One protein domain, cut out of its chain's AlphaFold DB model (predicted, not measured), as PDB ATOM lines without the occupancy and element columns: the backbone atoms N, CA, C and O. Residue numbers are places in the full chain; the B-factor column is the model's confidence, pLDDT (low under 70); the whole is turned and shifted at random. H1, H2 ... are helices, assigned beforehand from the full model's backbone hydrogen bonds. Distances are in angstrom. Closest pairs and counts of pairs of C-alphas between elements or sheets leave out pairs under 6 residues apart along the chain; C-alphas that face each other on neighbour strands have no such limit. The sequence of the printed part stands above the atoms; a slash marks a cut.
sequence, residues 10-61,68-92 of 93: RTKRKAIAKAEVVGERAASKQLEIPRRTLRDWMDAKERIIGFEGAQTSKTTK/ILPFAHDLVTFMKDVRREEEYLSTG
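This is residues 10 to 61 and 68 to 92 of the 93 residues of an uncharacterized protein of Phytophthora fragariae (UniProt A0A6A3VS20). One long helix, H5, stands alone as an arm well away from a small cluster of four short helices, H1 to H4, in which H2, H3 and H4 each pack on H1 and the helices that pack mostly cross. Residues 50 to 61, with no named element, complete this body, while residues 68 to 92, of which 72 to 91 belong to H5, stand free, and this arm makes the length of the whole. The printed part has 77 residues with five named helices, H1, H2, H3, H4 and H5 in that order along the chain, and no named strand; the class is all helix. The whole is extended, with a radius of gyration of the C-alphas of 22.4 A and spans of 68 by 26 by 19 A.

H5, residues 72 to 91, touches no helix. It is apart from H1, residues 10 to 22, which is the hub and touches three helices. With its residues 15 to 19 alone, H1 touches H2, residues 24 to 31; their closest C-alphas, those of Ala 19 and Ala 27, are 5.1 A apart, and they run opposite ways at a steep tilt of 51 degrees. With its residues 12 to 16 alone, H1 touches H3, residues 35 to 43, about perpendicular at 86 degrees; the closest C-alphas, of Ile 16 and Met 42, are 6.3 A apart. H2 and H3 touch at a steep tilt of 64 degrees, opposite ways, with the closest C-alphas, of Ser 28 and Arg 35, 5.3 A apart. H1 also touches H4, residues 45 to 49, again with residues 12 to 16 alone; the closest C-alphas are those of Arg 13 and Ile 49, at 6.5 A. H3 and H4 are close but not clearly touching, with the C-alphas of Trp 41 and Ile 48 closest at 7.5 A. H2 and H4 are apart. Every O i to N i+4 pair is within hydrogen-bond range in H2, H3, H4 and H5, and 8 of 9 are in H1.

H5 measures 28.8 A from C-alpha 72 at (116.231, 141.682, 103.558) to C-alpha 91 at (132.546, 164.835, 109.026). H1 measures 18.4 A and begins at C-alpha 10, (124.963, 134.925, 72.087). H3 measures 12.4 A, H2 10.3 A and H4 6.0 A.

The C-alphas farthest apart, of Ala 26 and Gly 92, are 69.0 A apart. The body without the free stretch spans 28 by 17 by 17 A. Residues 62 to 67 are not printed, and C-alphas 61 and 68 are 18.7 A apart across this cut, which lies in the link from H4 to H5. The links H1 to H2, H2 to H3 and H3 to H4 are tight. Mean pLDDT of the printed part is 90.1; residue 61 and residues 87 to 92 are under 70.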
ATOM      1  N   ARG A  10     124.571 134.987  73.505       97.25
ATOM      2  CA  ARG A  10     124.963 134.925  72.087       97.25
ATOM      3  C   ARG A  10     124.792 133.521  71.506       97.25
ATOM      4  O   ARG A  10     124.180 133.364  70.451       97.25
ATOM      5  N   THR A  11     125.307 132.502  72.195       96.88
ATOM      6  CA  THR A  11     125.201 131.109  71.740       96.88
ATOM      7  C   THR A  11     123.756 130.628  71.742       96.88
ATOM      8  O   THR A  11     123.335 129.987  70.782       96.88
ATOM      9  N   LYS A  12     122.974 130.987  72.769       96.88
ATOM     10  CA  LYS A  12     121.546 130.642  72.839       96.88
ATOM     11  C   LYS A  12     120.764 131.232  71.663       96.88
ATOM     12  O   LYS A  12     120.060 130.496  70.981       96.88
ATOM     13  N   ARG A  13     120.953 132.523  71.361       97.75
ATOM     14  CA  ARG A  13     120.316 133.200  70.215       97.75
ATOM     15  C   ARG A  13     120.701 132.570  68.879       97.75
ATOM     16  O   ARG A  13     119.824 132.291  68.070       97.75
ATOM     17  N   LYS A  14     121.992 132.278  68.670       97.81
ATOM     18  CA  LYS A  14     122.470 131.573  67.467       97.81
ATOM     19  C   LYS A  14     121.790 130.210  67.309       97.81
ATOM     20  O   LYS A  14     121.448 129.822  66.196       97.81
ATOM     21  N   ALA A  15     121.613 129.484  68.411       97.50
ATOM     22  CA  ALA A  15     120.992 128.169  68.393       97.50
ATOM     23  C   ALA A  15     119.492 128.223  68.085       97.50
ATOM     24  O   ALA A  15     119.031 127.434  67.266       97.50
ATOM     25  N   ILE A  16     118.771 129.182  68.675       97.94
ATOM     26  CA  ILE A  16     117.352 129.438  68.394       97.94
ATOM     27  C   ILE A  16     117.156 129.811  66.922       97.94
ATOM     28  O   ILE A  16     116.428 129.120  66.219       97.94
ATOM     29  N   ALA A  17     117.882 130.819  66.426       97.94
ATOM     30  CA  ALA A  17     117.773 131.258  65.032       97.94
ATOM     31  C   ALA A  17     118.043 130.108  64.049       97.94
ATOM     32  O   ALA A  17     117.369 129.953  63.037       97.94
ATOM     33  N   LYS A  18     119.008 129.239  64.368       98.00
ATOM     34  CA  LYS A  18     119.292 128.061  63.549       98.00
ATOM     35  C   LYS A  18     118.182 127.011  63.630       98.00
ATOM     36  O   LYS A  18     117.835 126.423  62.611       98.00
ATOM     37  N   ALA A  19     117.629 126.768  64.816       97.19
ATOM     38  CA  ALA A  19     116.530 125.828  65.009       97.19
ATOM     39  C   ALA A  19     115.250 126.256  64.275       97.19
ATOM     40  O   ALA A  19     114.527 125.386  63.805       97.19
ATOM     41  N   GLU A  20     115.004 127.554  64.116       97.06
ATOM     42  CA  GLU A  20     113.876 128.073  63.328       97.06
ATOM     43  C   GLU A  20     114.011 127.787  61.831       97.06
ATOM     44  O   GLU A  20     113.011 127.562  61.159       97.06
ATOM     45  N   VAL A  21     115.243 127.745  61.315       97.94
ATOM     46  CA  VAL A  21     115.508 127.496  59.890       97.94
ATOM     47  C   VAL A  21     115.551 126.001  59.568       97.94
ATOM     48  O   VAL A  21     114.981 125.569  58.572       97.94
ATOM     49  N   VAL A  22     116.250 125.196  60.382       97.06
ATOM     50  CA  VAL A  22     116.524 123.774  60.066       97.06
ATOM     51  C   VAL A  22     115.832 122.773  60.997       97.06
ATOM     52  O   VAL A  22     115.987 121.560  60.840       97.06
ATOM     53  N   GLY A  23     115.099 123.252  62.002       95.00
ATOM     54  CA  GLY A  23     114.496 122.436  63.053       95.00
ATOM     55  C   GLY A  23     115.466 122.052  64.180       95.00
ATOM     56  O   GLY A  23     116.680 121.916  63.997       95.00
ATOM     57  N   GLU A  24     114.920 121.795  65.376       94.31
ATOM     58  CA  GLU A  24     115.688 121.485  66.598       94.31
ATOM     59  C   GLU A  24     116.682 120.326  66.427       94.31
ATOM     60  O   GLU A  24     117.769 120.329  67.003       94.31
ATOM     61  N   ARG A  25     116.306 119.278  65.677       94.44
ATOM     62  CA  ARG A  25     117.128 118.059  65.558       94.44
ATOM     63  C   ARG A  25     118.397 118.333  64.763       94.44
ATOM     64  O   ARG A  25     119.475 117.918  65.182       94.44
ATOM     65  N   ALA A  26     118.258 119.018  63.631       96.00
ATOM     66  CA  ALA A  26     119.386 119.379  62.788       96.00
ATOM     67  C   ALA A  26     120.259 120.433  63.478       96.00
ATOM     68  O   ALA A  26     121.474 120.266  63.539       96.00
ATOM     69  N   ALA A  27     119.650 121.457  64.087       96.94
ATOM     70  CA  ALA A  27     120.376 122.488  64.822       96.94
ATOM     71  C   ALA A  27     121.175 121.917  66.007       96.94
ATOM     72  O   ALA A  27     122.337 122.277  66.182       96.94
ATOM     73  N   SER A  28     120.598 120.979  66.767       96.19
ATOM     74  CA  SER A  28     121.281 120.277  67.862       96.19
ATOM     75  C   SER A  28     122.547 119.562  67.384       96.19
ATOM     76  O   SER A  28     123.611 119.767  67.967       96.19
ATOM     77  N   LYS A  29     122.462 118.784  66.295       96.62
ATOM     78  CA  LYS A  29     123.626 118.095  65.718       96.62
ATOM     79  C   LYS A  29     124.674 119.079  65.202       96.62
ATOM     80  O   LYS A  29     125.847 118.933  65.502       96.62
ATOM     81  N   GLN A  30     124.247 120.092  64.450       96.31
ATOM     82  CA  GLN A  30     125.163 121.026  63.793       96.31
ATOM     83  C   GLN A  30     125.839 122.020  64.748       96.31
ATOM     84  O   GLN A  30     126.808 122.663  64.356       96.31
ATOM     85  N   LEU A  31     125.298 122.228  65.951       95.06
ATOM     86  CA  LEU A  31     125.875 123.117  66.969       95.06
ATOM     87  C   LEU A  31     126.436 122.357  68.175       95.06
ATOM     88  O   LEU A  31     126.905 122.996  69.114       95.06
ATOM     89  N   GLU A  32     126.342 121.025  68.175       95.19
ATOM     90  CA  GLU A  32     126.751 120.154  69.286       95.19
ATOM     91  C   GLU A  32     126.110 120.540  70.635       95.19
ATOM     92  O   GLU A  32     126.690 120.403  71.719       95.19
ATOM     93  N   ILE A  33     124.873 121.035  70.567       94.81
ATOM     94  CA  ILE A  33     124.067 121.403  71.731       94.81
ATOM     95  C   ILE A  33     123.106 120.254  72.014       94.81
ATOM     96  O   ILE A  33     122.378 119.850  71.101       94.81
ATOM     97  N   PRO A  34     123.050 119.725  73.252       95.19
ATOM     98  CA  PRO A  34     122.103 118.675  73.597       95.19
ATOM     99  C   PRO A  34     120.673 119.070  73.225       95.19
ATOM    100  O   PRO A  34     120.219 120.173  73.528       95.19
ATOM    101  N   ARG A  35     119.943 118.153  72.582       95.19
ATOM    102  CA  ARG A  35     118.585 118.419  72.083       95.19
ATOM    103  C   ARG A  35     117.648 118.932  73.178       95.19
ATOM    104  O   ARG A  35     116.878 119.847  72.918       95.19
ATOM    105  N   ARG A  36     117.740 118.372  74.394       95.19
ATOM    106  CA  ARG A  36     116.933 118.818  75.540       95.19
ATOM    107  C   ARG A  36     117.211 120.280  75.887       95.19
ATOM    108  O   ARG A  36     116.276 121.057  75.978       95.19
ATOM    109  N   THR A  37     118.486 120.661  75.960       94.38
ATOM    110  CA  THR A  37     118.910 122.044  76.211       94.38
ATOM    111  C   THR A  37     118.400 123.007  75.143       94.38
ATOM    112  O   THR A  37     117.942 124.096  75.472       94.38
ATOM    113  N   LEU A  38     118.467 122.615  73.866       95.88
ATOM    114  CA  LEU A  38     117.967 123.450  72.777       95.88
ATOM    115  C   LEU A  38     116.448 123.640  72.861       95.88
ATOM    116  O   LEU A  38     115.976 124.756  72.672       95.88
ATOM    117  N   ARG A  39     115.702 122.581  73.191       96.31
ATOM    118  CA  ARG A  39     114.256 122.662  73.416       96.31
ATOM    119  C   ARG A  39     113.909 123.609  74.562       96.31
ATOM    120  O   ARG A  39     113.113 124.510  74.361       96.31
ATOM    121  N   ASP A  40     114.586 123.488  75.703       95.25
ATOM    122  CA  ASP A  40     114.351 124.376  76.852       95.25
ATOM    123  C   ASP A  40     114.601 125.857  76.495       95.25
ATOM    124  O   ASP A  40     113.988 126.765  77.057       95.25
ATOM    125  N   TRP A  41     115.516 126.134  75.559       96.12
ATOM    126  CA  TRP A  41     115.740 127.489  75.052       96.12
ATOM    127  C   TRP A  41     114.697 127.940  74.034       96.12
ATOM    128  O   TRP A  41     114.404 129.130  74.006       96.12
ATOM    129  N   MET A  42     114.146 127.032  73.226       96.56
ATOM    130  CA  MET A  42     113.003 127.325  72.355       96.56
ATOM    131  C   MET A  42     111.760 127.656  73.191       96.56
ATOM    132  O   MET A  42     111.110 128.661  72.922       96.56
ATOM    133  N   ASP A  43     111.512 126.911  74.272       96.56
ATOM    134  CA  ASP A  43     110.439 127.199  75.237       96.56
ATOM    135  C   ASP A  43     110.650 128.565  75.922       96.56
ATOM    136  O   ASP A  43     109.708 129.284  76.244       96.56
ATOM    137  N   ALA A  44     111.910 128.961  76.122       93.88
ATOM    138  CA  ALA A  44     112.309 130.245  76.695       93.88
ATOM    139  C   ALA A  44     112.649 131.328  75.651       93.88
ATOM    140  O   ALA A  44     113.296 132.324  76.004       93.88
ATOM    141  N   LYS A  45     112.273 131.136  74.379       95.88
ATOM    142  CA  LYS A  45     112.746 131.938  73.240       95.88
ATOM    143  C   LYS A  45     112.543 133.433  73.449       95.88
ATOM    144  O   LYS A  45     113.504 134.190  73.329       95.88
ATOM    145  N   GLU A  46     111.328 133.853  73.784       95.31
ATOM    146  CA  GLU A  46     110.968 135.271  73.925       95.31
ATOM    147  C   GLU A  46     111.845 135.971  74.965       95.31
ATOM    148  O   GLU A  46     112.434 137.014  74.692       95.31
ATOM    149  N   ARG A  47     112.053 135.328  76.118       93.69
ATOM    150  CA  ARG A  47     112.926 135.828  77.186       93.69
ATOM    151  C   ARG A  47     114.395 135.925  76.758       93.69
ATOM    152  O   ARG A  47     115.105 136.821  77.201       93.69
ATOM    153  N   ILE A  48     114.884 134.993  75.940       95.56
ATOM    154  CA  ILE A  48     116.280 134.987  75.464       95.56
ATOM    155  C   ILE A  48     116.491 136.025  74.352       95.56
ATOM    156  O   ILE A  48     117.533 136.688  74.310       95.56
ATOM    157  N   ILE A  49     115.526 136.174  73.444       95.19
ATOM    158  CA  ILE A  49     115.579 137.163  72.364       95.19
ATOM    159  C   ILE A  49     115.423 138.571  72.941       95.19
ATOM    160  O   ILE A  49     116.277 139.407  72.664       95.19
ATOM    161  N   GLY A  50     114.447 138.800  73.819       94.06
ATOM    162  CA  GLY A  50     114.184 140.096  74.454       94.06
ATOM    163  C   GLY A  50     115.182 140.521  75.539       94.06
ATOM    164  O   GLY A  50     115.014 141.572  76.140       94.06
ATOM    165  N   PHE A  51     116.222 139.734  75.835       93.38
ATOM    166  CA  PHE A  51     117.202 140.104  76.859       93.38
ATOM    167  C   PHE A  51     118.105 141.276  76.425       93.38
ATOM    168  O   PHE A  51     118.940 141.134  75.532       93.38
ATOM    169  N   GLU A  52     118.017 142.408  77.118       92.38
ATOM    170  CA  GLU A  52     118.777 143.628  76.788       92.38
ATOM    171  C   GLU A  52     120.191 143.689  77.400       92.38
ATOM    172  O   GLU A  52     120.955 144.612  77.136       92.38
ATOM    173  N   GLY A  53     120.582 142.711  78.224       90.19
ATOM    174  CA  GLY A  53     121.908 142.700  78.846       90.19
ATOM    175  C   GLY A  53     123.042 142.209  77.933       90.19
ATOM    176  O   GLY A  53     122.863 141.874  76.762       90.19
ATOM    177  N   ALA A  54     124.246 142.102  78.507       93.19
ATOM    178  CA  ALA A  54     125.446 141.699  77.777       93.19
ATOM    179  C   ALA A  54     125.300 140.319  77.112       93.19
ATOM    180  O   ALA A  54     124.940 139.334  77.759       93.19
ATOM    181  N   GLN A  55     125.674 140.208  75.835       93.38
ATOM    182  CA  GLN A  55     125.604 138.940  75.097       93.38
ATOM    183  C   GLN A  55     126.551 137.856  75.631       93.38
ATOM    184  O   GLN A  55     126.314 136.664  75.414       93.38
ATOM    185  N   THR A  56     127.616 138.268  76.323       94.00
ATOM    186  CA  THR A  56     128.551 137.397  77.048       94.00
ATOM    187  C   THR A  56     127.949 136.838  78.337       94.00
ATOM    188  O   THR A  56     128.462 135.848  78.861       94.00
ATOM    189  N   SER A  57     126.838 137.410  78.825       89.44
ATOM    190  CA  SER A  57     126.097 136.875  79.967       89.44
ATOM    191  C   SER A  57     125.656 135.442  79.692       89.44
ATOM    192  O   SER A  57     125.330 135.072  78.565       89.44
ATOM    193  N   LYS A  58     125.626 134.622  80.739       90.50
ATOM    194  CA  LYS A  58     125.166 133.225  80.694       90.50
ATOM    195  C   LYS A  58     123.705 133.082  81.139       90.50
ATOM    196  O   LYS A  58     123.038 132.103  80.793       90.50
ATOM    197  N   THR A  59     123.184 134.079  81.850       85.31
ATOM    198  CA  THR A  59     121.808 134.144  82.362       85.31
ATOM    199  C   THR A  59     121.105 135.388  81.821       85.31
ATOM    200  O   THR A  59     121.747 136.379  81.474       85.31
ATOM    201  N   THR A  60     119.777 135.359  81.751       81.88
ATOM    202  CA  THR A  60     118.957 136.517  81.354       81.88
ATOM    203  C   THR A  60     118.685 137.474  82.529       81.88
ATOM    204  O   THR A  60     117.740 138.250  82.470       81.88
ATOM    205  N   LYS A  61     119.505 137.427  83.599       69.25
ATOM    206  CA  LYS A  61     119.253 138.048  84.920       69.25
ATOM    207  C   LYS A  61     117.914 137.593  85.551       69.25
ATOM    208  O   LYS A  61     117.159 136.837  84.949       69.25
ATOM    209  N   ILE A  68     116.355 134.527 101.801       82.56
ATOM    210  CA  ILE A  68     115.620 133.696 102.766       82.56
ATOM    211  C   ILE A  68     114.917 134.599 103.792       82.56
ATOM    212  O   ILE A  68     113.871 134.248 104.327       82.56
ATOM    213  N   LEU A  69     115.480 135.783 104.045       81.62
ATOM    214  CA  LEU A  69     114.928 136.759 104.970       81.62
ATOM    215  C   LEU A  69     113.774 137.524 104.302       81.62
ATOM    216  O   LEU A  69     114.001 138.172 103.270       81.62
ATOM    217  N   PRO A  70     112.567 137.525 104.896       83.94
ATOM    218  CA  PRO A  70     111.420 138.229 104.330       83.94
ATOM    219  C   PRO A  70     111.584 139.760 104.359       83.94
ATOM    220  O   PRO A  70     110.908 140.448 103.606       83.94
ATOM    221  N   PHE A  71     112.519 140.280 105.164       86.94
ATOM    222  CA  PHE A  71     112.799 141.711 105.349       86.94
ATOM    223  C   PHE A  71     114.207 142.126 104.874       86.94
ATOM    224  O   PHE A  71     114.739 143.145 105.306       86.94
ATOM    225  N   ALA A  72     114.863 141.354 103.994       86.81
ATOM    226  CA  ALA A  72     116.231 141.682 103.558       86.81
ATOM    227  C   ALA A  72     116.365 143.063 102.908       86.81
ATOM    228  O   ALA A  72     117.409 143.696 103.038       86.81
ATOM    229  N   HIS A  73     115.326 143.525 102.209       85.69
ATOM    230  CA  HIS A  73     115.316 144.867 101.641       85.69
ATOM    231  C   HIS A  73     115.378 145.929 102.747       85.69
ATOM    232  O   HIS A  73     116.237 146.806 102.707       85.69
ATOM    233  N   ASP A  74     114.528 145.797 103.764       90.81
ATOM    234  CA  ASP A  74     114.427 146.752 104.869       90.81
ATOM    235  C   ASP A  74     115.692 146.754 105.727       90.81
ATOM    236  O   ASP A  74     116.183 147.817 106.097       90.81
ATOM    237  N   LEU A  75     116.295 145.580 105.952       92.31
ATOM    238  CA  LEU A  75     117.578 145.469 106.646       92.31
ATOM    239  C   LEU A  75     118.697 146.207 105.899       92.31
ATOM    240  O   LEU A  75     119.469 146.940 106.507       92.31
ATOM    241  N   VAL A  76     118.785 146.040 104.576       90.38
ATOM    242  CA  VAL A  76     119.795 146.737 103.764       90.38
ATOM    243  C   VAL A  76     119.565 148.248 103.772       90.38
ATOM    244  O   VAL A  76     120.540 148.998 103.793       90.38
ATOM    245  N   THR A  77     118.311 148.701 103.752       93.81
ATOM    246  CA  THR A  77     117.966 150.126 103.865       93.81
ATOM    247  C   THR A  77     118.404 150.679 105.216       93.81
ATOM    248  O   THR A  77     119.189 151.619 105.245       93.81
ATOM    249  N   PHE A  78     118.044 150.009 106.315       92.38
ATOM    250  CA  PHE A  78     118.469 150.394 107.661       92.38
ATOM    251  C   PHE A  78     119.996 150.504 107.780       92.38
ATOM    252  O   PHE A  78     120.515 151.515 108.243       92.38
ATOM    253  N   MET A  79     120.739 149.503 107.295       94.62
ATOM    254  CA  MET A  79     122.208 149.529 107.338       94.62
ATOM    255  C   MET A  79     122.806 150.684 106.522       94.62
ATOM    256  O   MET A  79     123.855 151.217 106.883       94.62
ATOM    257  N   LYS A  80     122.171 151.065 105.409       93.31
ATOM    258  CA  LYS A  80     122.608 152.214 104.606       93.31
ATOM    259  C   LYS A  80     122.327 153.535 105.308       93.31
ATOM    260  O   LYS A  80     123.171 154.423 105.225       93.31
ATOM    261  N   ASP A  81     121.183 153.653 105.967       91.62
ATOM    262  CA  ASP A  81     120.786 154.873 106.668       91.62
ATOM    263  C   ASP A  81     121.697 155.121 107.871       91.62
ATOM    264  O   ASP A  81     122.292 156.191 107.959       91.62
ATOM    265  N   VAL A  82     121.953 154.091 108.689       89.75
ATOM    266  CA  VAL A  82     122.927 154.159 109.794       89.75
ATOM    267  C   VAL A  82     124.303 154.595 109.290       89.75
ATOM    268  O   VAL A  82     124.912 155.501 109.845       89.75
ATOM    269  N   ARG A  83     124.785 154.004 108.189       88.00
ATOM    270  CA  ARG A  83     126.091 154.368 107.626       88.00
ATOM    271  C   ARG A  83     126.145 155.824 107.153       88.00
ATOM    272  O   ARG A  83     127.182 156.462 107.302       88.00
ATOM    273  N   ARG A  84     125.059 156.350 106.574       86.81
ATOM    274  CA  ARG A  84     124.989 157.771 106.196       86.81
ATOM    275  C   ARG A  84     125.015 158.657 107.429       86.81
ATOM    276  O   ARG A  84     125.784 159.608 107.447       86.81
ATOM    277  N   GLU A  85     124.209 158.354 108.441       78.81
ATOM    278  CA  GLU A  85     124.164 159.138 109.680       78.81
ATOM    279  C   GLU A  85     125.524 159.162 110.390       78.81
ATOM    280  O   GLU A  85     125.976 160.227 110.803       78.81
ATOM    281  N   GLU A  86     126.236 158.035 110.439       75.62
ATOM    282  CA  GLU A  86     127.598 157.981 110.984       75.62
ATOM    283  C   GLU A  86     128.616 158.778 110.144       75.62
ATOM    284  O   GLU A  86     129.465 159.469 110.711       75.62
ATOM    285  N   GLU A  87     128.528 158.761 108.807       66.94
ATOM    286  CA  GLU A  87     129.369 159.608 107.938       66.94
ATOM    287  C   GLU A  87     129.096 161.109 108.152       66.94
ATOM    288  O   GLU A  87     130.037 161.911 108.188       66.94
ATOM    289  N   TYR A  88     127.833 161.500 108.357       59.72
ATOM    290  CA  TYR A  88     127.464 162.876 108.710       59.72
ATOM    291  C   TYR A  88     128.005 163.282 110.090       59.72
ATOM    292  O   TYR A  88     128.511 164.393 110.235       59.72
ATOM    293  N   LEU A  89     127.958 162.387 111.081       58.22
ATOM    294  CA  LEU A  89     128.473 162.644 112.433       58.22
ATOM    295  C   LEU A  89     130.006 162.705 112.487       58.22
ATOM    296  O   LEU A  89     130.559 163.446 113.292       58.22
ATOM    297  N   SER A  90     130.699 161.960 111.621       55.91
ATOM    298  CA  SER A  90     132.167 161.938 111.575       55.91
ATOM    299  C   SER A  90     132.783 163.104 110.793       55.91
ATOM    300  O   SER A  90     133.965 163.383 110.987       55.91
ATOM    301  N   THR A  91     132.032 163.755 109.898       57.53
ATOM    302  CA  THR A  91     132.546 164.835 109.026       57.53
ATOM    303  C   THR A  91     132.032 166.223 109.444       57.53
ATOM    304  O   THR A  91     132.454 167.235 108.893       57.53
ATOM    305  N   GLY A  92     131.115 166.282 110.414       59.56
ATOM    306  CA  GLY A  92     130.581 167.512 110.997       59.56
ATOM    307  C   GLY A  92     131.309 167.939 112.275       59.56
ATOM    308  O   GLY A  92     130.684 167.974 113.333       59.56
TER     309      GLY A  92